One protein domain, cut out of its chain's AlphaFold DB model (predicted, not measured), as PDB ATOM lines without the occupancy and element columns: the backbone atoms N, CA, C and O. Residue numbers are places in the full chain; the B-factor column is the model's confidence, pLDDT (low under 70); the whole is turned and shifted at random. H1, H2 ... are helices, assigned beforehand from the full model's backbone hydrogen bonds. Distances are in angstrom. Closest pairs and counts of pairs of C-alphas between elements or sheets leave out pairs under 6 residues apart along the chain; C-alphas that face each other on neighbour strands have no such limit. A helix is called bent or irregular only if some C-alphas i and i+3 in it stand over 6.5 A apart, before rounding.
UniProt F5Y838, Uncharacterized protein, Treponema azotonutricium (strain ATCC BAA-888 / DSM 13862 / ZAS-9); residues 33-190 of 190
ATOM      1  N   ASN A  33     179.966 125.906 329.036       69.56
ATOM      2  CA  ASN A  33     180.184 124.456 328.879       69.56
ATOM      3  C   ASN A  33     180.999 124.165 327.611       69.56
ATOM      4  O   ASN A  33     180.453 123.905 326.541       69.56
ATOM      5  N   GLY A  34     182.319 124.239 327.714       77.38
ATOM      6  CA  GLY A  34     183.252 123.881 326.649       77.38
ATOM      7  C   GLY A  34     184.677 123.815 327.192       77.38
ATOM      8  O   GLY A  34     184.856 123.964 328.403       77.38
ATOM      9  N   PRO A  35     185.681 123.627 326.323       90.19
ATOM     10  CA  PRO A  35     187.071 123.627 326.738       90.19
ATOM     11  C   PRO A  35     187.403 124.836 327.606       90.19
ATOM     12  O   PRO A  35     186.973 125.957 327.333       90.19
ATOM     13  N   THR A  36     188.210 124.602 328.628       92.62
ATOM     14  CA  THR A  36     188.879 125.633 329.421       92.62
ATOM     15  C   THR A  36     190.382 125.410 329.297       92.62
ATOM     16  O   THR A  36     190.820 124.350 328.848       92.62
ATOM     17  N   GLN A  37     191.197 126.387 329.698       92.62
ATOM     18  CA  GLN A  37     192.647 126.169 329.745       92.62
ATOM     19  C   GLN A  37     193.012 125.035 330.713       92.62
ATOM     20  O   GLN A  37     193.893 124.235 330.412       92.62
ATOM     21  N   ASP A  38     192.294 124.915 331.833       94.50
ATOM     22  CA  ASP A  38     192.513 123.836 332.794       94.50
ATOM     23  C   ASP A  38     192.143 122.470 332.223       94.50
ATOM     24  O   ASP A  38     192.931 121.535 332.347       94.50
ATOM     25  N   SER A  39     190.999 122.341 331.544       95.44
ATOM     26  CA  SER A  39     190.640 121.057 330.937       95.44
ATOM     27  C   SER A  39     191.547 120.683 329.766       95.44
ATOM     28  O   SER A  39     191.888 119.512 329.628       95.44
ATOM     29  N   ALA A  40     192.021 121.657 328.983       96.31
ATOM     30  CA  ALA A  40     193.031 121.427 327.952       96.31
ATOM     31  C   ALA A  40     194.371 120.958 328.544       96.31
ATOM     32  O   ALA A  40     194.966 120.009 328.035       96.31
ATOM     33  N   ARG A  41     194.806 121.551 329.661       96.62
ATOM     34  CA  ARG A  41     196.012 121.134 330.389       96.62
ATOM     35  C   ARG A  41     195.886 119.726 330.970       96.62
ATOM     36  O   ARG A  41     196.778 118.915 330.754       96.62
ATOM     37  N   ILE A  42     194.780 119.413 331.649       97.00
ATOM     38  CA  ILE A  42     194.524 118.068 332.201       97.00
ATOM     39  C   ILE A  42     194.499 117.025 331.076       97.00
ATOM     40  O   ILE A  42     195.045 115.929 331.221       97.00
ATOM     41  N   PHE A  43     193.899 117.369 329.933       97.56
ATOM     42  CA  PHE A  43     193.896 116.506 328.758       97.56
ATOM     43  C   PHE A  43     195.313 116.269 328.226       97.56
ATOM     44  O   PHE A  43     195.693 115.120 328.015       97.56
ATOM     45  N   ALA A  44     196.118 117.323 328.080       97.31
ATOM     46  CA  ALA A  44     197.512 117.220 327.652       97.31
ATOM     47  C   ALA A  44     198.369 116.379 328.620       97.31
ATOM     48  O   ALA A  44     199.171 115.556 328.182       97.31
ATOM     49  N   GLU A  45     198.180 116.536 329.933       96.94
ATOM     50  CA  GLU A  45     198.841 115.711 330.953       96.94
ATOM     51  C   GLU A  45     198.457 114.234 330.825       96.94
ATOM     52  O   GLU A  45     199.329 113.368 330.832       96.94
ATOM     53  N   THR A  46     197.167 113.950 330.635       96.75
ATOM     54  CA  THR A  46     196.656 112.581 330.450       96.75
ATOM     55  C   THR A  46     197.187 111.943 329.164       96.75
ATOM     56  O   THR A  46     197.456 110.746 329.126       96.75
ATOM     57  N   LEU A  47     197.384 112.752 328.122       95.56
ATOM     58  CA  LEU A  47     197.946 112.332 326.841       95.56
ATOM     59  C   LEU A  47     199.480 112.161 326.886       95.56
ATOM     60  O   LEU A  47     200.071 111.712 325.914       95.56
ATOM     61  N   GLY A  48     200.135 112.499 328.002       95.44
ATOM     62  CA  GLY A  48     201.584 112.356 328.175       95.44
ATOM     63  C   GLY A  48     202.424 113.511 327.619       95.44
ATOM     64  O   GLY A  48     203.643 113.463 327.725       95.44
ATOM     65  N   ILE A  49     201.792 114.573 327.107       95.62
ATOM     66  CA  ILE A  49     202.447 115.748 326.491       95.62
ATOM     67  C   ILE A  49     202.435 116.985 327.404       95.62
ATOM     68  O   ILE A  49     202.656 118.113 326.965       95.62
ATOM     69  N   GLY A  50     202.105 116.811 328.688       95.38
ATOM     70  CA  GLY A  50     201.846 117.921 329.608       95.38
ATOM     71  C   GLY A  50     203.037 118.866 329.794       95.38
ATOM     72  O   GLY A  50     202.850 120.075 329.926       95.38
ATOM     73  N   LYS A  51     204.272 118.354 329.784       93.50
ATOM     74  CA  LYS A  51     205.477 119.177 329.961       93.50
ATOM     75  C   LYS A  51     205.694 120.092 328.755       93.50
ATOM     76  O   LYS A  51     205.858 121.303 328.921       93.50
ATOM     77  N   GLU A  52     205.665 119.518 327.559       91.94
ATOM     78  CA  GLU A  52     205.824 120.204 326.283       91.94
ATOM     79  C   GLU A  52     204.695 121.225 326.112       91.94
ATOM     80  O   GLU A  52     204.971 122.412 325.925       91.94
ATOM     81  N   TYR A  53     203.447 120.808 326.338       94.44
ATOM     82  CA  TYR A  53     202.258 121.660 326.314       94.44
ATOM     83  C   TYR A  53     202.381 122.885 327.232       94.44
ATOM     84  O   TYR A  53     202.263 124.030 326.784       94.44
ATOM     85  N   ASN A  54     202.681 122.667 328.518       92.56
ATOM     86  CA  ASN A  54     202.784 123.743 329.506       92.56
ATOM     87  C   ASN A  54     203.934 124.713 329.194       92.56
ATOM     88  O   ASN A  54     203.836 125.897 329.506       92.56
ATOM     89  N   SER A  55     205.009 124.244 328.551       90.38
ATOM     90  CA  SER A  55     206.131 125.102 328.144       90.38
ATOM     91  C   SER A  55     205.798 126.051 326.983       90.38
ATOM     92  O   SER A  55     206.521 127.025 326.755       90.38
ATOM     93  N   ARG A  56     204.737 125.754 326.220       88.94
ATOM     94  CA  ARG A  56     204.302 126.518 325.038       88.94
ATOM     95  C   ARG A  56     203.062 127.362 325.304       88.94
ATOM     96  O   ARG A  56     202.841 128.360 324.614       88.94
ATOM     97  N   LEU A  57     202.285 127.018 326.326       84.75
ATOM     98  CA  LEU A  57     201.137 127.805 326.751       84.75
ATOM     99  C   LEU A  57     201.581 129.228 327.147       84.75
ATOM    100  O   LEU A  57     202.403 129.420 328.038       84.75
ATOM    101  N   GLY A  58     201.055 130.246 326.459       73.31
ATOM    102  CA  GLY A  58     201.326 131.661 326.755       73.31
ATOM    103  C   GLY A  58     202.647 132.236 326.219       73.31
ATOM    104  O   GLY A  58     202.863 133.440 326.348       73.31
ATOM    105  N   SER A  59     203.511 131.443 325.568       72.00
ATOM    106  CA  SER A  59     204.784 131.919 324.998       72.00
ATOM    107  C   SER A  59     204.759 131.923 323.468       72.00
ATOM    108  O   SER A  59     205.129 130.948 322.818       72.00
ATOM    109  N   ARG A  60     204.348 133.049 322.867       66.19
ATOM    110  CA  ARG A  60     204.299 133.200 321.398       66.19
ATOM    111  C   ARG A  60     205.666 133.057 320.726       66.19
ATOM    112  O   ARG A  60     205.744 132.502 319.640       66.19
ATOM    113  N   ASN A  61     206.735 133.516 321.372       64.88
ATOM    114  CA  ASN A  61     208.083 133.435 320.799       64.88
ATOM    115  C   ASN A  61     208.611 131.993 320.764       64.88
ATOM    116  O   ASN A  61     209.343 131.645 319.849       64.88
ATOM    117  N   ALA A  62     208.205 131.144 321.714       68.38
ATOM    118  CA  ALA A  62     208.558 129.721 321.717       68.38
ATOM    119  C   ALA A  62     207.708 128.886 320.740       68.38
ATOM    120  O   ALA A  62     207.966 127.695 320.577       68.38
ATOM    121  N   LEU A  63     206.682 129.485 320.125       82.12
ATOM    122  CA  LEU A  63     205.787 128.788 319.209       82.12
ATOM    123  C   LEU A  63     206.399 128.643 317.810       82.12
ATOM    124  O   LEU A  63     206.239 127.588 317.220       82.12
ATOM    125  N   GLY A  64     207.136 129.642 317.306       82.75
ATOM    126  CA  GLY A  64     207.698 129.623 315.944       82.75
ATOM    127  C   GLY A  64     208.635 128.437 315.685       82.75
ATOM    128  O   GLY A  64     208.318 127.569 314.880       82.75
ATOM    129  N   GLU A  65     209.734 128.329 316.443       83.00
ATOM    130  CA  GLU A  65     210.685 127.202 316.321       83.00
ATOM    131  C   GLU A  65     210.012 125.837 316.549       83.00
ATOM    132  O   GLU A  65     210.412 124.813 315.996       83.00
ATOM    133  N   PHE A  66     208.968 125.810 317.379       89.31
ATOM    134  CA  PHE A  66     208.221 124.594 317.656       89.31
ATOM    135  C   PHE A  66     207.309 124.183 316.496       89.31
ATOM    136  O   PHE A  66     207.185 122.992 316.214       89.31
ATOM    137  N   LEU A  67     206.703 125.150 315.803       92.69
ATOM    138  CA  LEU A  67     205.892 124.898 314.614       92.69
ATOM    139  C   LEU A  67     206.726 124.323 313.468       92.69
ATOM    140  O   LEU A  67     206.225 123.455 312.759       92.69
ATOM    141  N   ASP A  68     207.995 124.717 313.341       90.06
ATOM    142  CA  ASP A  68     208.916 124.096 312.383       90.06
ATOM    143  C   ASP A  68     209.143 122.613 312.704       90.06
ATOM    144  O   ASP A  68     209.068 121.762 311.817       90.06
ATOM    145  N   SER A  69     209.370 122.276 313.978       89.31
ATOM    146  CA  SER A  69     209.522 120.878 314.408       89.31
ATOM    147  C   SER A  69     208.248 120.068 314.168       89.31
ATOM    148  O   SER A  69     208.312 118.972 313.614       89.31
ATOM    149  N   PHE A  70     207.091 120.616 314.545       94.50
ATOM    150  CA  PHE A  70     205.785 120.007 314.296       94.50
ATOM    151  C   PHE A  70     205.564 119.750 312.802       94.50
ATOM    152  O   PHE A  70     205.208 118.638 312.414       94.50
ATOM    153  N   ARG A  71     205.825 120.754 311.958       95.50
ATOM    154  CA  ARG A  71     205.696 120.641 310.506       95.50
ATOM    155  C   ARG A  71     206.602 119.544 309.957       95.50
ATOM    156  O   ARG A  71     206.117 118.683 309.234       95.50
ATOM    157  N   ASN A  72     207.885 119.550 310.317       93.50
ATOM    158  CA  ASN A  72     208.847 118.561 309.830       93.50
ATOM    159  C   ASN A  72     208.434 117.134 310.212       93.50
ATOM    160  O   ASN A  72     208.490 116.234 309.376       93.50
ATOM    161  N   ASN A  73     207.989 116.921 311.451       93.56
ATOM    162  CA  ASN A  73     207.584 115.594 311.913       93.56
ATOM    163  C   ASN A  73     206.294 115.129 311.237       93.56
ATOM    164  O   ASN A  73     206.212 113.980 310.802       93.56
ATOM    165  N   LEU A  74     205.332 116.031 311.034       95.38
ATOM    166  CA  LEU A  74     204.110 115.717 310.302       95.38
ATOM    167  C   LEU A  74     204.381 115.424 308.816       95.38
ATOM    168  O   LEU A  74     203.865 114.439 308.287       95.38
ATOM    169  N   GLU A  75     205.232 116.211 308.150       95.69
ATOM    170  CA  GLU A  75     205.674 115.945 306.774       95.69
ATOM    171  C   GLU A  75     206.352 114.572 306.670       95.69
ATOM    172  O   GLU A  75     206.019 113.779 305.787       95.69
ATOM    173  N   LEU A  76     207.259 114.255 307.599       94.75
ATOM    174  CA  LEU A  76     207.940 112.961 307.647       94.75
ATOM    175  C   LEU A  76     206.966 111.804 307.877       94.75
ATOM    176  O   LEU A  76     207.101 110.772 307.214       94.75
ATOM    177  N   LEU A  77     206.003 111.957 308.787       94.06
ATOM    178  CA  LEU A  77     204.967 110.960 309.052       94.06
ATOM    179  C   LEU A  77     204.160 110.672 307.783       94.06
ATOM    180  O   LEU A  77     204.019 109.512 307.389       94.06
ATOM    181  N   ILE A  78     203.694 111.719 307.099       94.81
ATOM    182  CA  ILE A  78     202.926 111.585 305.856       94.81
ATOM    183  C   ILE A  78     203.777 110.906 304.781       94.81
ATOM    184  O   ILE A  78     203.365 109.896 304.215       94.81
ATOM    185  N   GLN A  79     204.988 111.404 304.527       93.31
ATOM    186  CA  GLN A  79     205.867 110.881 303.478       93.31
ATOM    187  C   GLN A  79     206.226 109.408 303.693       93.31
ATOM    188  O   GLN A  79     206.208 108.632 302.733       93.31
ATOM    189  N   LYS A  80     206.525 109.019 304.941       92.81
ATOM    190  CA  LYS A  80     206.882 107.641 305.309       92.81
ATOM    191  C   LYS A  80     205.693 106.691 305.347       92.81
ATOM    192  O   LYS A  80     205.910 105.480 305.346       92.81
ATOM    193  N   THR A  81     204.465 107.205 305.375       92.06
ATOM    194  CA  THR A  81     203.285 106.349 305.315       92.06
ATOM    195  C   THR A  81     203.173 105.750 303.918       92.06
ATOM    196  O   THR A  81     203.094 106.455 302.904       92.06
ATOM    197  N   TRP A  82     203.232 104.421 303.874       91.31
ATOM    198  CA  TRP A  82     203.051 103.669 302.645       91.31
ATOM    199  C   TRP A  82     201.575 103.686 302.261       91.31
ATOM    200  O   TRP A  82     200.721 103.393 303.095       91.31
ATOM    201  N   VAL A  83     201.295 104.006 301.002       90.44
ATOM    202  CA  VAL A  83     199.946 103.997 300.443       90.44
ATOM    203  C   VAL A  83     199.933 103.320 299.087       90.44
ATOM    204  O   VAL A  83     200.962 103.195 298.416       90.44
ATOM    205  N   GLU A  84     198.745 102.907 298.667       88.00
ATOM    206  CA  GLU A  84     198.538 102.452 297.304       88.00
ATOM    207  C   GLU A  84     198.661 103.622 296.324       88.00
ATOM    208  O   GLU A  84     198.347 104.769 296.641       88.00
ATOM    209  N   LYS A  85     199.030 103.341 295.070       85.94
ATOM    210  CA  LYS A  85     199.206 104.385 294.040       85.94
ATOM    211  C   LYS A  85     197.968 105.277 293.850       85.94
ATOM    212  O   LYS A  85     198.097 106.433 293.460       85.94
ATOM    213  N   ALA A  86     196.771 104.740 294.094       86.12
ATOM    214  CA  ALA A  86     195.516 105.487 294.008       86.12
ATOM    215  C   ALA A  86     195.349 106.541 295.121       86.12
ATOM    216  O   ALA A  86     194.513 107.432 294.993       86.12
ATOM    217  N   GLU A  87     196.134 106.442 296.193       88.00
ATOM    218  CA  GLU A  87     196.084 107.297 297.378       88.00
ATOM    219  C   GLU A  87     197.289 108.252 297.466       88.00
ATOM    220  O   GLU A  87     197.310 109.119 298.334       88.00
ATOM    221  N   GLU A  88     198.257 108.177 296.541       90.06
ATOM    222  CA  GLU A  88     199.429 109.070 296.543       90.06
ATOM    223  C   GLU A  88     199.028 110.542 296.357       90.06
ATOM    224  O   GLU A  88     199.550 111.410 297.049       90.06
ATOM    225  N   GLN A  89     198.018 110.821 295.521       91.56
ATOM    226  CA  GLN A  89     197.483 112.182 295.371       91.56
ATOM    227  C   GLN A  89     196.971 112.740 296.705       91.56
ATOM    228  O   GLN A  89     197.157 113.912 297.000       91.56
ATOM    229  N   ARG A  90     196.369 111.895 297.553       91.25
ATOM    230  CA  ARG A  90     195.871 112.321 298.866       91.25
ATOM    231  C   ARG A  90     197.016 112.721 299.801       91.25
ATOM    232  O   ARG A  90     196.838 113.631 300.604       91.25
ATOM    233  N   LYS A  91     198.183 112.071 299.702       93.62
ATOM    234  CA  LYS A  91     199.387 112.482 300.445       93.62
ATOM    235  C   LYS A  91     199.877 113.846 299.992       93.62
ATOM    236  O   LYS A  91     200.178 114.676 300.843       93.62
ATOM    237  N   GLU A  92     199.957 114.063 298.681       94.00
ATOM    238  CA  GLU A  92     200.362 115.348 298.104       94.00
ATOM    239  C   GLU A  92     199.401 116.463 298.540       94.00
ATOM    240  O   GLU A  92     199.840 117.445 299.133       94.00
ATOM    241  N   ASP A  93     198.090 116.246 298.395       94.25
ATOM    242  CA  ASP A  93     197.062 117.201 298.820       94.25
ATOM    243  C   ASP A  93     197.148 117.507 300.328       94.25
ATOM    244  O   ASP A  93     196.912 118.635 300.758       94.25
ATOM    245  N   LEU A  94     197.484 116.511 301.158       95.06
ATOM    246  CA  LEU A  94     197.658 116.701 302.599       95.06
ATOM    247  C   LEU A  94     198.918 117.515 302.927       95.06
ATOM    248  O   LEU A  94     198.870 118.380 303.801       95.06
ATOM    249  N   LEU A  95     200.028 117.261 302.226       96.50
ATOM    250  CA  LEU A  95     201.278 118.012 302.377       96.50
ATOM    251  C   LEU A  95     201.104 119.481 301.970       96.50
ATOM    252  O   LEU A  95     201.571 120.369 302.685       96.50
ATOM    253  N   ASP A  96     200.373 119.743 300.886       96.38
ATOM    254  CA  ASP A  96     200.132 121.093 300.360       96.38
ATOM    255  C   ASP A  96     199.327 121.987 301.319       96.38
ATOM    256  O   ASP A  96     199.405 123.214 301.251       96.38
ATOM    257  N   ARG A  97     198.585 121.389 302.256       96.31
ATOM    258  CA  ARG A  97     197.783 122.107 303.261       96.31
ATOM    259  C   ARG A  97     198.584 122.535 304.490       96.31
ATOM    260  O   ARG A  97     198.169 123.448 305.207       96.31
ATOM    261  N   LEU A  98     199.730 121.901 304.756       96.31
ATOM    262  CA  LEU A  98     200.523 122.184 305.955       96.31
ATOM    263  C   LEU A  98     201.041 123.632 306.012       96.31
ATOM    264  O   LEU A  98     200.908 124.239 307.075       96.31
ATOM    265  N   PRO A  99     201.571 124.235 304.927       95.62
ATOM    266  CA  PRO A  99     202.025 125.626 304.959       95.62
ATOM    267  C   PRO A  99     200.931 126.612 305.388       95.62
ATOM    268  O   PRO A  99     201.191 127.495 306.207       95.62
ATOM    269  N   ASP A 100     199.702 126.428 304.901       95.12
ATOM    270  CA  ASP A 100     198.562 127.286 305.238       95.12
ATOM    271  C   ASP A 100     198.126 127.119 306.700       95.12
ATOM    272  O   ASP A 100     197.797 128.108 307.365       95.12
ATOM    273  N   LEU A 101     198.172 125.891 307.234       96.81
ATOM    274  CA  LEU A 101     197.936 125.641 308.658       96.81
ATOM    275  C   LEU A 101     198.948 126.407 309.521       96.81
ATOM    276  O   LEU A 101     198.548 127.121 310.443       96.81
ATOM    277  N   ILE A 102     200.245 126.267 309.226       95.88
ATOM    278  CA  ILE A 102     201.316 126.917 309.995       95.88
ATOM    279  C   ILE A 102     201.171 128.439 309.932       95.88
ATOM    280  O   ILE A 102     201.115 129.088 310.979       95.88
ATOM    281  N   ALA A 103     200.995 128.998 308.731       94.62
ATOM    282  CA  ALA A 103     200.807 130.433 308.543       94.62
ATOM    283  C   ALA A 103     199.591 130.965 309.322       94.62
ATOM    284  O   ALA A 103     199.667 132.021 309.956       94.62
ATOM    285  N   GLY A 104     198.481 130.219 309.340       95.12
ATOM    286  CA  GLY A 104     197.293 130.572 310.118       95.12
ATOM    287  C   GLY A 104     197.557 130.617 311.627       95.12
ATOM    288  O   GLY A 104     197.061 131.507 312.322       95.12
ATOM    289  N   ILE A 105     198.374 129.701 312.155       94.75
ATOM    290  CA  ILE A 105     198.762 129.703 313.573       94.75
ATOM    291  C   ILE A 105     199.666 130.906 313.879       94.75
ATOM    292  O   ILE A 105     199.413 131.629 314.848       94.75
ATOM    293  N   GLU A 106     200.674 131.173 313.051       92.75
ATOM    294  CA  GLU A 106     201.608 132.295 313.236       92.75
ATOM    295  C   GLU A 106     200.904 133.658 313.202       92.75
ATOM    296  O   GLU A 106     201.188 134.544 314.013       92.75
ATOM    297  N   GLN A 107     199.919 133.809 312.315       93.19
ATOM    298  CA  GLN A 107     199.107 135.023 312.183       93.19
ATOM    299  C   GLN A 107     198.051 135.161 313.297       93.19
ATOM    300  O   GLN A 107     197.403 136.202 313.442       93.19
ATOM    301  N   GLY A 108     197.885 134.135 314.136       92.88
ATOM    302  CA  GLY A 108     196.897 134.118 315.209       92.88
ATOM    303  C   GLY A 108     195.459 133.933 314.719       92.88
ATOM    304  O   GLY A 108     194.521 134.347 315.414       92.88
ATOM    305  N   GLU A 109     195.278 133.319 313.547       95.62
ATOM    306  CA  GLU A 109     194.000 132.902 312.956       95.62
ATOM    307  C   GLU A 109     193.529 131.554 313.537       95.62
ATOM    308  O   GLU A 109     193.096 130.651 312.821       95.62
ATOM    309  N   TYR A 110     193.601 131.397 314.863       94.94
ATOM    310  CA  TYR A 110     193.452 130.097 315.531       94.94
ATOM    311  C   TYR A 110     192.121 129.391 315.274       94.94
ATOM    312  O   TYR A 110     192.074 128.168 315.261       94.94
ATOM    313  N   GLN A 111     191.034 130.129 315.041       95.31
ATOM    314  CA  GLN A 111     189.750 129.517 314.699       95.31
ATOM    315  C   GLN A 111     189.816 128.801 313.343       95.31
ATOM    316  O   GLN A 111     189.340 127.675 313.221       95.31
ATOM    317  N   ARG A 112     190.411 129.450 312.334       95.62
ATOM    318  CA  ARG A 112     190.600 128.874 311.000       95.62
ATOM    319  C   ARG A 112     191.602 127.725 311.060       95.62
ATOM    320  O   ARG A 112     191.311 126.653 310.546       95.62
ATOM    321  N   ALA A 113     192.718 127.926 311.759       96.81
ATOM    322  CA  ALA A 113     193.726 126.891 311.957       96.81
ATOM    323  C   ALA A 113     193.156 125.646 312.660       96.81
ATOM    324  O   ALA A 113     193.463 124.536 312.253       96.81
ATOM    325  N   LEU A 114     192.279 125.798 313.660       96.06
ATOM    326  CA  LEU A 114     191.634 124.665 314.340       96.06
ATOM    327  C   LEU A 114     190.741 123.849 313.397       96.06
ATOM    328  O   LEU A 114     190.737 122.621 313.462       96.06
ATOM    329  N   GLN A 115     189.996 124.520 312.515       94.56
ATOM    330  CA  GLN A 115     189.158 123.846 311.518       94.56
ATOM    331  C   GLN A 115     190.004 123.107 310.481       94.56
ATOM    332  O   GLN A 115     189.719 121.951 310.166       94.56
ATOM    333  N   GLU A 116     191.051 123.765 309.985       96.38
ATOM    334  CA  GLU A 116     191.992 123.181 309.032       96.38
ATOM    335  C   GLU A 116     192.697 121.965 309.635       96.38
ATOM    336  O   GLU A 116     192.723 120.894 309.032       96.38
ATOM    337  N   PHE A 117     193.165 122.095 310.876       97.44
ATOM    338  CA  PHE A 117     193.825 121.026 311.605       97.44
ATOM    339  C   PHE A 117     192.908 119.825 311.839       97.44
ATOM    340  O   PHE A 117     193.327 118.698 311.609       97.44
ATOM    341  N   GLY A 118     191.642 120.038 312.212       96.00
ATOM    342  CA  GLY A 118     190.670 118.945 312.323       96.00
ATOM    343  C   GLY A 118     190.518 118.157 311.015       96.00
ATOM    344  O   GLY A 118     190.521 116.932 311.032       96.00
ATOM    345  N   SER A 119     190.470 118.852 309.877       95.12
ATOM    346  CA  SER A 119     190.401 118.211 308.557       95.12
ATOM    347  C   SER A 119     191.715 117.508 308.164       95.12
ATOM    348  O   SER A 119     191.684 116.434 307.570       95.12
ATOM    349  N   ILE A 120     192.875 118.058 308.540       96.44
ATOM    350  CA  ILE A 120     194.176 117.381 308.393       96.44
ATOM    351  C   ILE A 120     194.209 116.088 309.218       96.44
ATOM    352  O   ILE A 120     194.685 115.072 308.722       96.44
ATOM    353  N   LEU A 121     193.678 116.091 310.446       96.31
ATOM    354  CA  LEU A 121     193.614 114.892 311.287       96.31
ATOM    355  C   LEU A 121     192.685 113.818 310.707       96.31
ATOM    356  O   LEU A 121     193.012 112.640 310.801       96.31
ATOM    357  N   GLU A 122     191.558 114.194 310.097       94.38
ATOM    358  CA  GLU A 122     190.677 113.241 309.403       94.38
ATOM    359  C   GLU A 122     191.409 112.545 308.241       94.38
ATOM    360  O   GLU A 122     191.399 111.314 308.147       94.38
ATOM    361  N   GLU A 123     192.115 113.309 307.402       94.69
ATOM    362  CA  GLU A 123     192.902 112.748 306.297       94.69
ATOM    363  C   GLU A 123     194.103 111.932 306.788       94.69
ATOM    364  O   GLU A 123     194.376 110.855 306.259       94.69
ATOM    365  N   LEU A 124     194.787 112.387 307.841       95.12
ATOM    366  CA  LEU A 124     195.897 111.659 308.453       95.12
ATOM    367  C   LEU A 124     195.429 110.331 309.067       95.12
ATOM    368  O   LEU A 124     196.106 109.315 308.922       95.12
ATOM    369  N   ALA A 125     194.255 110.301 309.706       94.44
ATOM    370  CA  ALA A 125     193.665 109.065 310.213       94.44
ATOM    371  C   ALA A 125     193.383 108.080 309.071       94.44
ATOM    372  O   ALA A 125     193.686 106.893 309.186       94.44
ATOM    373  N   TYR A 126     192.830 108.559 307.955       93.75
ATOM    374  CA  TYR A 126     192.637 107.721 306.774       93.75
ATOM    375  C   TYR A 126     193.968 107.234 306.192       93.75
ATOM    376  O   TYR A 126     194.078 106.069 305.830       93.75
ATOM    377  N   LEU A 127     195.001 108.073 306.166       93.62
ATOM    378  CA  LEU A 127     196.320 107.683 305.679       93.62
ATOM    379  C   LEU A 127     196.935 106.543 306.509       93.62
ATOM    380  O   LEU A 127     197.506 105.607 305.959       93.62
ATOM    381  N   LEU A 128     196.792 106.608 307.834       92.56
ATOM    382  CA  LEU A 128     197.403 105.654 308.764       92.56
ATOM    383  C   LEU A 128     196.587 104.368 308.949       92.56
ATOM    384  O   LEU A 128     197.156 103.312 309.222       92.56
ATOM    385  N   PHE A 129     195.260 104.444 308.824       92.75
ATOM    386  CA  PHE A 129     194.354 103.335 309.154       92.75
ATOM    387  C   PHE A 129     193.446 102.904 307.992       92.75
ATOM    388  O   PHE A 129     192.655 101.965 308.131       92.75
ATOM    389  N   GLY A 130     193.538 103.563 306.838       91.88
ATOM    390  CA  GLY A 130     192.692 103.322 305.675       91.88
ATOM    391  C   GLY A 130     191.207 103.472 305.999       91.88
ATOM    392  O   GLY A 130     190.797 104.247 306.862       91.88
ATOM    393  N   ALA A 131     190.376 102.644 305.365       91.00
ATOM    394  CA  ALA A 131     188.929 102.639 305.578       91.00
ATOM    395  C   ALA A 131     188.492 102.361 307.033       91.00
ATOM    396  O   ALA A 131     187.330 102.600 307.366       91.00
ATOM    397  N   GLN A 132     189.382 101.858 307.902       91.56
ATOM    398  CA  GLN A 132     189.078 101.684 309.325       91.56
ATOM    399  C   GLN A 132     188.838 103.029 310.025       91.56
ATOM    400  O   GLN A 132     188.020 103.065 310.940       91.56
ATOM    401  N   SER A 133     189.459 104.127 309.572       91.69
ATOM    402  CA  SER A 133     189.279 105.466 310.161       91.69
ATOM    403  C   SER A 133     187.853 106.010 310.048       91.69
ATOM    404  O   SER A 133     187.441 106.860 310.832       91.69
ATOM    405  N   HIS A 134     187.077 105.505 309.087       89.69
ATOM    406  CA  HIS A 134     185.709 105.948 308.817       89.69
ATOM    407  C   HIS A 134     184.636 105.074 309.473       89.69
ATOM    408  O   HIS A 134     183.443 105.340 309.306       89.69
ATOM    409  N   LYS A 135     185.024 104.014 310.186       89.31
ATOM    410  CA  LYS A 135     184.067 103.158 310.887       89.31
ATOM    411  C   LYS A 135     183.663 103.771 312.222       89.31
ATOM    412  O   LYS A 135     184.438 104.474 312.864       89.31
ATOM    413  N   GLU A 136     182.449 103.457 312.666       85.81
ATOM    414  CA  GLU A 136     181.913 103.943 313.947       85.81
ATOM    415  C   GLU A 136     182.736 103.470 315.156       85.81
ATOM    416  O   GLU A 136     182.754 104.137 316.188       85.81
ATOM    417  N   ASP A 137     183.444 102.347 315.018       87.62
ATOM    418  CA  ASP A 137     184.300 101.755 316.045       87.62
ATOM    419  C   ASP A 137     185.761 102.229 315.976       87.62
ATOM    420  O   ASP A 137     186.595 101.710 316.714       87.62
ATOM    421  N   PHE A 138     186.105 103.211 315.130       91.44
ATOM    422  CA  PHE A 138     187.495 103.641 314.938       91.44
ATOM    423  C   PHE A 138     188.183 104.070 316.240       91.44
ATOM    424  O   PHE A 138     189.311 103.664 316.502       91.44
ATOM    425  N   THR A 139     187.500 104.843 317.086       90.19
ATOM    426  CA  THR A 139     188.043 105.247 318.389       90.19
ATOM    427  C   THR A 139     188.301 104.044 319.296       90.19
ATOM    428  O   THR A 139     189.350 103.957 319.923       90.19
ATOM    429  N   GLU A 140     187.378 103.081 319.350       90.38
ATOM    430  CA  GLU A 140     187.583 101.862 320.144       90.38
ATOM    431  C   GLU A 140     188.749 101.038 319.581       90.38
ATOM    432  O   GLU A 140     189.567 100.502 320.330       90.38
ATOM    433  N   TYR A 141     188.855 100.972 318.254       91.94
ATOM    434  CA  TYR A 141     189.955 100.327 317.555       91.94
ATOM    435  C   TYR A 141     191.312 100.946 317.927       91.94
ATOM    436  O   TYR A 141     192.233 100.199 318.251       91.94
ATOM    437  N   THR A 142     191.444 102.275 317.951       94.56
ATOM    438  CA  THR A 142     192.712 102.935 318.306       94.56
ATOM    439  C   THR A 142     193.067 102.762 319.782       94.56
ATOM    440  O   THR A 142     194.224 102.477 320.077       94.56
ATOM    441  N   PHE A 143     192.090 102.793 320.698       92.81
ATOM    442  CA  PHE A 143     192.316 102.475 322.119       92.81
ATOM    443  C   PHE A 143     192.820 101.043 322.356       92.81
ATOM    444  O   PHE A 143     193.554 100.808 323.314       92.81
ATOM    445  N   ARG A 144     192.445 100.078 321.504       92.31
ATOM    446  CA  ARG A 144     192.953  98.694 321.586       92.31
ATOM    447  C   ARG A 144     194.409  98.556 321.138       92.31
ATOM    448  O   ARG A 144     195.034  97.555 321.478       92.31
ATOM    449  N   ILE A 145     194.921  99.507 320.357       93.31
ATOM    450  CA  ILE A 145     196.322  99.538 319.922       93.31
ATOM    451  C   ILE A 145     197.170 100.173 321.017       93.31
ATOM    452  O   ILE A 145     198.102  99.551 321.520       93.31
ATOM    453  N   ASP A 146     196.828 101.409 321.368       93.81
ATOM    454  CA  ASP A 146     197.523 102.213 322.359       93.81
ATOM    455  C   ASP A 146     196.551 103.249 322.931       93.81
ATOM    456  O   ASP A 146     195.792 103.889 322.197       93.81
ATOM    457  N   SER A 147     196.540 103.415 324.252       93.00
ATOM    458  CA  SER A 147     195.538 104.259 324.894       93.00
ATOM    459  C   SER A 147     195.764 105.755 324.660       93.00
ATOM    460  O   SER A 147     194.785 106.501 324.566       93.00
ATOM    461  N   GLN A 148     197.013 106.201 324.493       93.75
ATOM    462  CA  GLN A 148     197.329 107.592 324.160       93.75
ATOM    463  C   GLN A 148     196.932 107.902 322.717       93.75
ATOM    464  O   GLN A 148     196.277 108.914 322.469       93.75
ATOM    465  N   MET A 149     197.224 107.000 321.773       92.62
ATOM    466  CA  MET A 149     196.726 107.107 320.400       92.62
ATOM    467  C   MET A 149     195.196 107.114 320.363       92.62
ATOM    468  O   MET A 149     194.603 107.948 319.682       92.62
ATOM    469  N   GLY A 150     194.545 106.224 321.117       94.44
ATOM    470  CA  GLY A 150     193.090 106.193 321.254       94.44
ATOM    471  C   GLY A 150     192.509 107.541 321.678       94.44
ATOM    472  O   GLY A 150     191.606 108.079 321.027       94.44
ATOM    473  N   LEU A 151     193.091 108.130 322.724       95.38
ATOM    474  CA  LEU A 151     192.679 109.424 323.254       95.38
ATOM    475  C   LEU A 151     192.940 110.576 322.269       95.38
ATOM    476  O   LEU A 151     192.088 111.457 322.116       95.38
ATOM    477  N   PHE A 152     194.069 110.553 321.559       96.25
ATOM    478  CA  PHE A 152     194.399 111.535 320.526       96.25
ATOM    479  C   PHE A 152     193.418 111.495 319.348       96.25
ATOM    480  O   PHE A 152     192.888 112.531 318.938       96.25
ATOM    481  N   TRP A 153     193.114 110.307 318.821       95.31
ATOM    482  CA  TRP A 153     192.189 110.170 317.694       95.31
ATOM    483  C   TRP A 153     190.747 110.488 318.085       95.31
ATOM    484  O   TRP A 153     190.007 111.065 317.284       95.31
ATOM    485  N   TRP A 154     190.358 110.207 319.333       94.06
ATOM    486  CA  TRP A 154     189.112 110.737 319.881       94.06
ATOM    487  C   TRP A 154     189.101 112.271 319.841       94.06
ATOM    488  O   TRP A 154     188.166 112.845 319.281       94.06
ATOM    489  N   TYR A 155     190.144 112.940 320.346       95.56
ATOM    490  CA  TYR A 155     190.270 114.403 320.287       95.56
ATOM    491  C   TYR A 155     190.145 114.933 318.850       95.56
ATOM    492  O   TYR A 155     189.348 115.842 318.604       95.56
ATOM    493  N   GLY A 156     190.853 114.321 317.894       94.69
ATOM    494  CA  GLY A 156     190.799 114.701 316.481       94.69
ATOM    495  C   GLY A 156     189.382 114.624 315.912       94.69
ATOM    496  O   GLY A 156     188.897 115.588 315.320       94.69
ATOM    497  N   SER A 157     188.661 113.535 316.205       91.00
ATOM    498  CA  SER A 157     187.259 113.364 315.791       91.00
ATOM    499  C   SER A 157     186.326 114.455 316.338       91.00
ATOM    500  O   SER A 157     185.337 114.824 315.700       91.00
ATOM    501  N   ARG A 158     186.633 115.010 317.521       91.06
ATOM    502  CA  ARG A 158     185.843 116.092 318.118       91.06
ATOM    503  C   ARG A 158     186.112 117.426 317.434       91.06
ATOM    504  O   ARG A 158     185.159 118.186 317.279       91.06
ATOM    505  N   LEU A 159     187.332 117.699 316.967       92.62
ATOM    506  CA  LEU A 159     187.651 118.957 316.272       92.62
ATOM    507  C   LEU A 159     186.789 119.185 315.024       92.62
ATOM    508  O   LEU A 159     186.350 120.309 314.773       92.62
ATOM    509  N   GLY A 160     186.497 118.119 314.274       84.00
ATOM    510  CA  GLY A 160     185.645 118.170 313.084       84.00
ATOM    511  C   GLY A 160     184.151 118.359 313.380       84.00
ATOM    512  O   GLY A 160     183.390 118.719 312.473       84.00
ATOM    513  N   SER A 161     183.716 118.163 314.630       86.81
ATOM    514  CA  SER A 161     182.297 118.145 315.002       86.81
ATOM    515  C   SER A 161     181.620 119.525 314.899       86.81
ATOM    516  O   SER A 161     182.254 120.551 315.177       86.81
ATOM    517  N   PRO A 162     180.328 119.593 314.517       87.31
ATOM    518  CA  PRO A 162     179.581 120.853 314.463       87.31
ATOM    519  C   PRO A 162     179.621 121.636 315.777       87.31
ATOM    520  O   PRO A 162     179.688 122.864 315.771       87.31
ATOM    521  N   GLU A 163     179.615 120.930 316.903       86.38
ATOM    522  CA  GLU A 163     179.593 121.526 318.225       86.38
ATOM    523  C   GLU A 163     180.914 122.224 318.565       86.38
ATOM    524  O   GLU A 163     180.905 123.356 319.056       86.38
ATOM    525  N   VAL A 164     182.056 121.607 318.233       87.12
ATOM    526  CA  VAL A 164     183.369 122.249 318.405       87.12
ATOM    527  C   VAL A 164     183.532 123.418 317.437       87.12
ATOM    528  O   VAL A 164     184.039 124.461 317.845       87.12
ATOM    529  N   ARG A 165     183.032 123.324 316.196       88.19
ATOM    530  CA  ARG A 165     183.039 124.465 315.256       88.19
ATOM    531  C   ARG A 165     182.217 125.644 315.779       88.19
ATOM    532  O   ARG A 165     182.664 126.787 315.690       88.19
ATOM    533  N   GLN A 166     181.038 125.375 316.340       88.12
ATOM    534  CA  GLN A 166     180.190 126.400 316.947       88.12
ATOM    535  C   GLN A 166     180.867 127.029 318.169       88.12
ATOM    536  O   GLN A 166     180.882 128.252 318.305       88.12
ATOM    537  N   TRP A 167     181.457 126.208 319.042       90.25
ATOM    538  CA  TRP A 167     182.225 126.686 320.188       90.25
ATOM    539  C   TRP A 167     183.430 127.534 319.758       90.25
ATOM    540  O   TRP A 167     183.662 128.597 320.331       90.25
ATOM    541  N   ALA A 168     184.153 127.122 318.717       91.25
ATOM    542  CA  ALA A 168     185.332 127.829 318.237       91.25
ATOM    543  C   ALA A 168     185.001 129.245 317.736       91.25
ATOM    544  O   ALA A 168     185.800 130.156 317.921       91.25
ATOM    545  N   GLY A 169     183.806 129.453 317.170       90.12
ATOM    546  CA  GLY A 169     183.339 130.770 316.715       90.12
ATOM    547  C   GLY A 169     183.049 131.783 317.828       90.12
ATOM    548  O   GLY A 169     182.897 132.968 317.542       90.12
ATOM    549  N   ARG A 170     182.977 131.340 319.088       90.00
ATOM    550  CA  ARG A 170     182.756 132.195 320.269       90.00
ATOM    551  C   ARG A 170     183.910 132.159 321.275       90.00
ATOM    552  O   ARG A 170     183.877 132.882 322.266       90.00
ATOM    553  N   ALA A 171     184.897 131.289 321.067       90.69
ATOM    554  CA  ALA A 171     186.019 131.112 321.977       90.69
ATOM    555  C   ALA A 171     187.055 132.238 321.821       90.69
ATOM    556  O   ALA A 171     187.304 132.744 320.726       90.69
ATOM    557  N   GLY A 172     187.697 132.616 322.928       92.00
ATOM    558  CA  GLY A 172     188.829 133.543 322.901       92.00
ATOM    559  C   GLY A 172     190.062 132.925 322.232       92.00
ATOM    560  O   GLY A 172     190.263 131.710 322.277       92.00
ATOM    561  N   LYS A 173     190.927 133.770 321.654       92.25
ATOM    562  CA  LYS A 173     192.144 133.338 320.939       92.25
ATOM    563  C   LYS A 173     193.045 132.428 321.777       92.25
ATOM    564  O   LYS A 173     193.495 131.405 321.274       92.25
ATOM    565  N   ASP A 174     193.264 132.762 323.045       91.81
ATOM    566  CA  ASP A 174     194.159 131.991 323.918       91.81
ATOM    567  C   ASP A 174     193.643 130.575 324.175       91.81
ATOM    568  O   ASP A 174     194.419 129.636 324.305       91.81
ATOM    569  N   LEU A 175     192.321 130.410 324.215       93.44
ATOM    570  CA  LEU A 175     191.687 129.118 324.420       93.44
ATOM    571  C   LEU A 175     191.687 128.274 323.138       93.44
ATOM    572  O   LEU A 175     191.919 127.070 323.199       93.44
ATOM    573  N   LEU A 176     191.490 128.900 321.976       94.94
ATOM    574  CA  LEU A 176     191.656 128.233 320.681       94.94
ATOM    575  C   LEU A 176     193.088 127.718 320.504       94.94
ATOM    576  O   LEU A 176     193.279 126.567 320.121       94.94
ATOM    577  N   LEU A 177     194.083 128.546 320.841       94.69
ATOM    578  CA  LEU A 177     195.485 128.137 320.842       94.69
ATOM    579  C   LEU A 177     195.734 127.003 321.844       94.69
ATOM    580  O   LEU A 177     196.393 126.028 321.500       94.69
ATOM    581  N   ALA A 178     195.181 127.093 323.057       95.38
ATOM    582  CA  ALA A 178     195.308 126.048 324.070       95.38
ATOM    583  C   ALA A 178     194.754 124.695 323.592       95.38
ATOM    584  O   ALA A 178     195.338 123.662 323.903       95.38
ATOM    585  N   VAL A 179     193.660 124.681 322.825       96.44
ATOM    586  CA  VAL A 179     193.111 123.447 322.242       96.44
ATOM    587  C   VAL A 179     193.946 122.966 321.055       96.44
ATOM    588  O   VAL A 179     194.206 121.770 320.970       96.44
ATOM    589  N   LEU A 180     194.404 123.862 320.173       96.06
ATOM    590  CA  LEU A 180     195.302 123.533 319.053       96.06
ATOM    591  C   LEU A 180     196.611 122.888 319.528       96.06
ATOM    592  O   LEU A 180     197.049 121.886 318.966       96.06
ATOM    593  N   LEU A 181     197.213 123.442 320.584       95.94
ATOM    594  CA  LEU A 181     198.488 122.977 321.124       95.94
ATOM    595  C   LEU A 181     198.458 121.514 321.569       95.94
ATOM    596  O   LEU A 181     199.498 120.873 321.523       95.94
ATOM    597  N   ILE A 182     197.294 120.967 321.942       97.00
ATOM    598  CA  ILE A 182     197.168 119.543 322.283       97.00
ATOM    599  C   ILE A 182     197.649 118.686 321.110       97.00
ATOM    600  O   ILE A 182     198.530 117.848 321.277       97.00
ATOM    601  N   GLY A 183     197.105 118.914 319.912       96.06
ATOM    602  CA  GLY A 183     197.477 118.091 318.769       96.06
ATOM    603  C   GLY A 183     198.820 118.463 318.150       96.06
ATOM    604  O   GLY A 183     199.524 117.570 317.692       96.06
ATOM    605  N   ILE A 184     199.209 119.743 318.193       95.56
ATOM    606  CA  ILE A 184     200.543 120.172 317.742       95.56
ATOM    607  C   ILE A 184     201.620 119.497 318.596       95.56
ATOM    608  O   ILE A 184     202.565 118.946 318.045       95.56
ATOM    609  N   CYS A 185     201.468 119.492 319.924       95.12
ATOM    610  CA  CYS A 185     202.422 118.830 320.811       95.12
ATOM    611  C   CYS A 185     202.454 117.319 320.611       95.12
ATOM    612  O   CYS A 185     203.536 116.761 320.498       95.12
ATOM    613  N   PHE A 186     201.294 116.673 320.494       94.75
ATOM    614  CA  PHE A 186     201.248 115.230 320.272       94.75
ATOM    615  C   PHE A 186     201.948 114.804 318.976       94.75
ATOM    616  O   PHE A 186     202.732 113.864 318.980       94.75
ATOM    617  N   LEU A 187     201.702 115.513 317.871       94.00
ATOM    618  CA  LEU A 187     202.311 115.190 316.578       94.00
ATOM    619  C   LEU A 187     203.763 115.666 316.449       94.00
ATOM    620  O   LEU A 187     204.495 115.151 315.610       94.00
ATOM    621  N   ALA A 188     204.194 116.636 317.257       91.06
ATOM    622  CA  ALA A 188     205.594 117.041 317.307       91.06
ATOM    623  C   ALA A 188     206.491 115.975 317.955       91.06
ATOM    624  O   ALA A 188     207.684 115.976 317.675       91.06
ATOM    625  N   ASP A 189     205.939 115.063 318.758       84.12
ATOM    626  CA  ASP A 189     206.691 113.996 319.435       84.12
ATOM    627  C   ASP A 189     206.434 112.590 318.842       84.12
ATOM    628  O   ASP A 189     206.905 111.596 319.398       84.12
ATOM    629  N   PHE A 190     205.692 112.506 317.728       68.50
ATOM    630  CA  PHE A 190     205.305 111.260 317.044       68.50
ATOM    631  C   PHE A 190     206.413 110.718 316.126       68.50
ATOM    632  O   PHE A 190     206.630 109.482 316.125       68.50
TER     633      PHE A 190
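AT A GLANCE: This is residues 33 to 190 of the 190 residues of an uncharacterized protein of Treponema azotonutricium (strain ATCC BAA-888 / DSM 13862 / ZAS-9) (UniProt F5Y838). The longest helix, H5, lies with H9 in the middle of this all-helix domain; the long hairpin of H3 and H4 covers one side, and H1, H7 and H6 lie on the other. H3, H4, H5 and H9 form a bundle, a group of helices packed together; H2 packs on H9, and H8 lies at the outside near one end of H5. The printed part has 158 residues with nine named helices, H1 to H9 in order along the chain, and no named strand. It is compact, with a radius of gyration of the C-alphas of 15.0 A, and its rounded outline spans 42 by 30 by 29 A.

HOW THE PARTS SIT: Start at H5, residues 110 to 134, which has a kink of 109 degrees near residue 128. It touches H4, residues 85 to 106, as a hairpin at a shallow tilt of 22 degrees, opposite ways; their closest C-alphas, of Gly 104 and Ala 113, are 5.4 A apart. H4 also forms a hairpin with H3, residues 61 to 80, at a shallow tilt of 1 degree; the closest C-alphas, of Ile 78 and Lys 91, are 6.5 A apart. Look next at the hub, H9, residues 173 to 188, which touches five helices. With residues 184 to 188 alone it touches H3, where the closest C-alphas, of Phe 70 and Ala 188, are 4.2 A apart. With residues 173 to 180 alone it touches H5, closest at the C-alphas of Tyr 110 and Leu 176, 5.8 A. H1, residues 37 to 46, touches H9 at a shallow tilt of 13 degrees, the same way, closest at Ala 44 and Ile 182, their C-alphas 5.9 A apart. H2, residues 50 to 56, touches H9 too, with the closest C-alphas, of Tyr 53 and Cys 185, 6.2 A apart. H7, residues 147 to 159, touches H5, the C-alphas of Gly 118 and Leu 159 closest at 5.0 A, and only just touches H9, with 3 pairs of C-alphas within 8 A. H6, residues 138 to 145, and H7 form a hairpin, closest at the C-alphas of Phe 143 and Gly 150, 3.9 A. H8, residues 162 to 168, is close to H5 but not clearly touching, with the closest C-alphas, of Gln 111 and Ala 168, 5.9 A apart. Every O i to N i+4 pair is within hydrogen-bond range in H1, H2, H6, H7 and H8, against 14 of 16 in H3, 12 of 18 in H4, 17 of 21 in H5 and 10 of 12 in H9.

IN THESE COORDINATES: Find C-alpha 110 at (193.452, 130.097, 315.531); from there H5 runs 26.2 A to C-alpha 134. H5 is irregular, with C-alphas 128 and 131 9.5 A apart, and so is H4, 34.0 A long, with C-alphas 86 and 89 7.1 A apart. H3 measures 30.1 A and H9 21.4 A. H1 begins at C-alpha 37, (192.647, 126.169, 329.745), and H9 ends at C-alpha 188, (205.594, 117.041, 317.307).

THE WHOLE: The two C-alphas farthest apart, of Asn 33 and Lys 85, are 44.5 A apart. The printed part has no cut, and each link between successive helices is tight. The mean pLDDT of the printed part is 91.7; look for values under 70 at residue 33, residues 60 to 62 and residue 190, the chain's last.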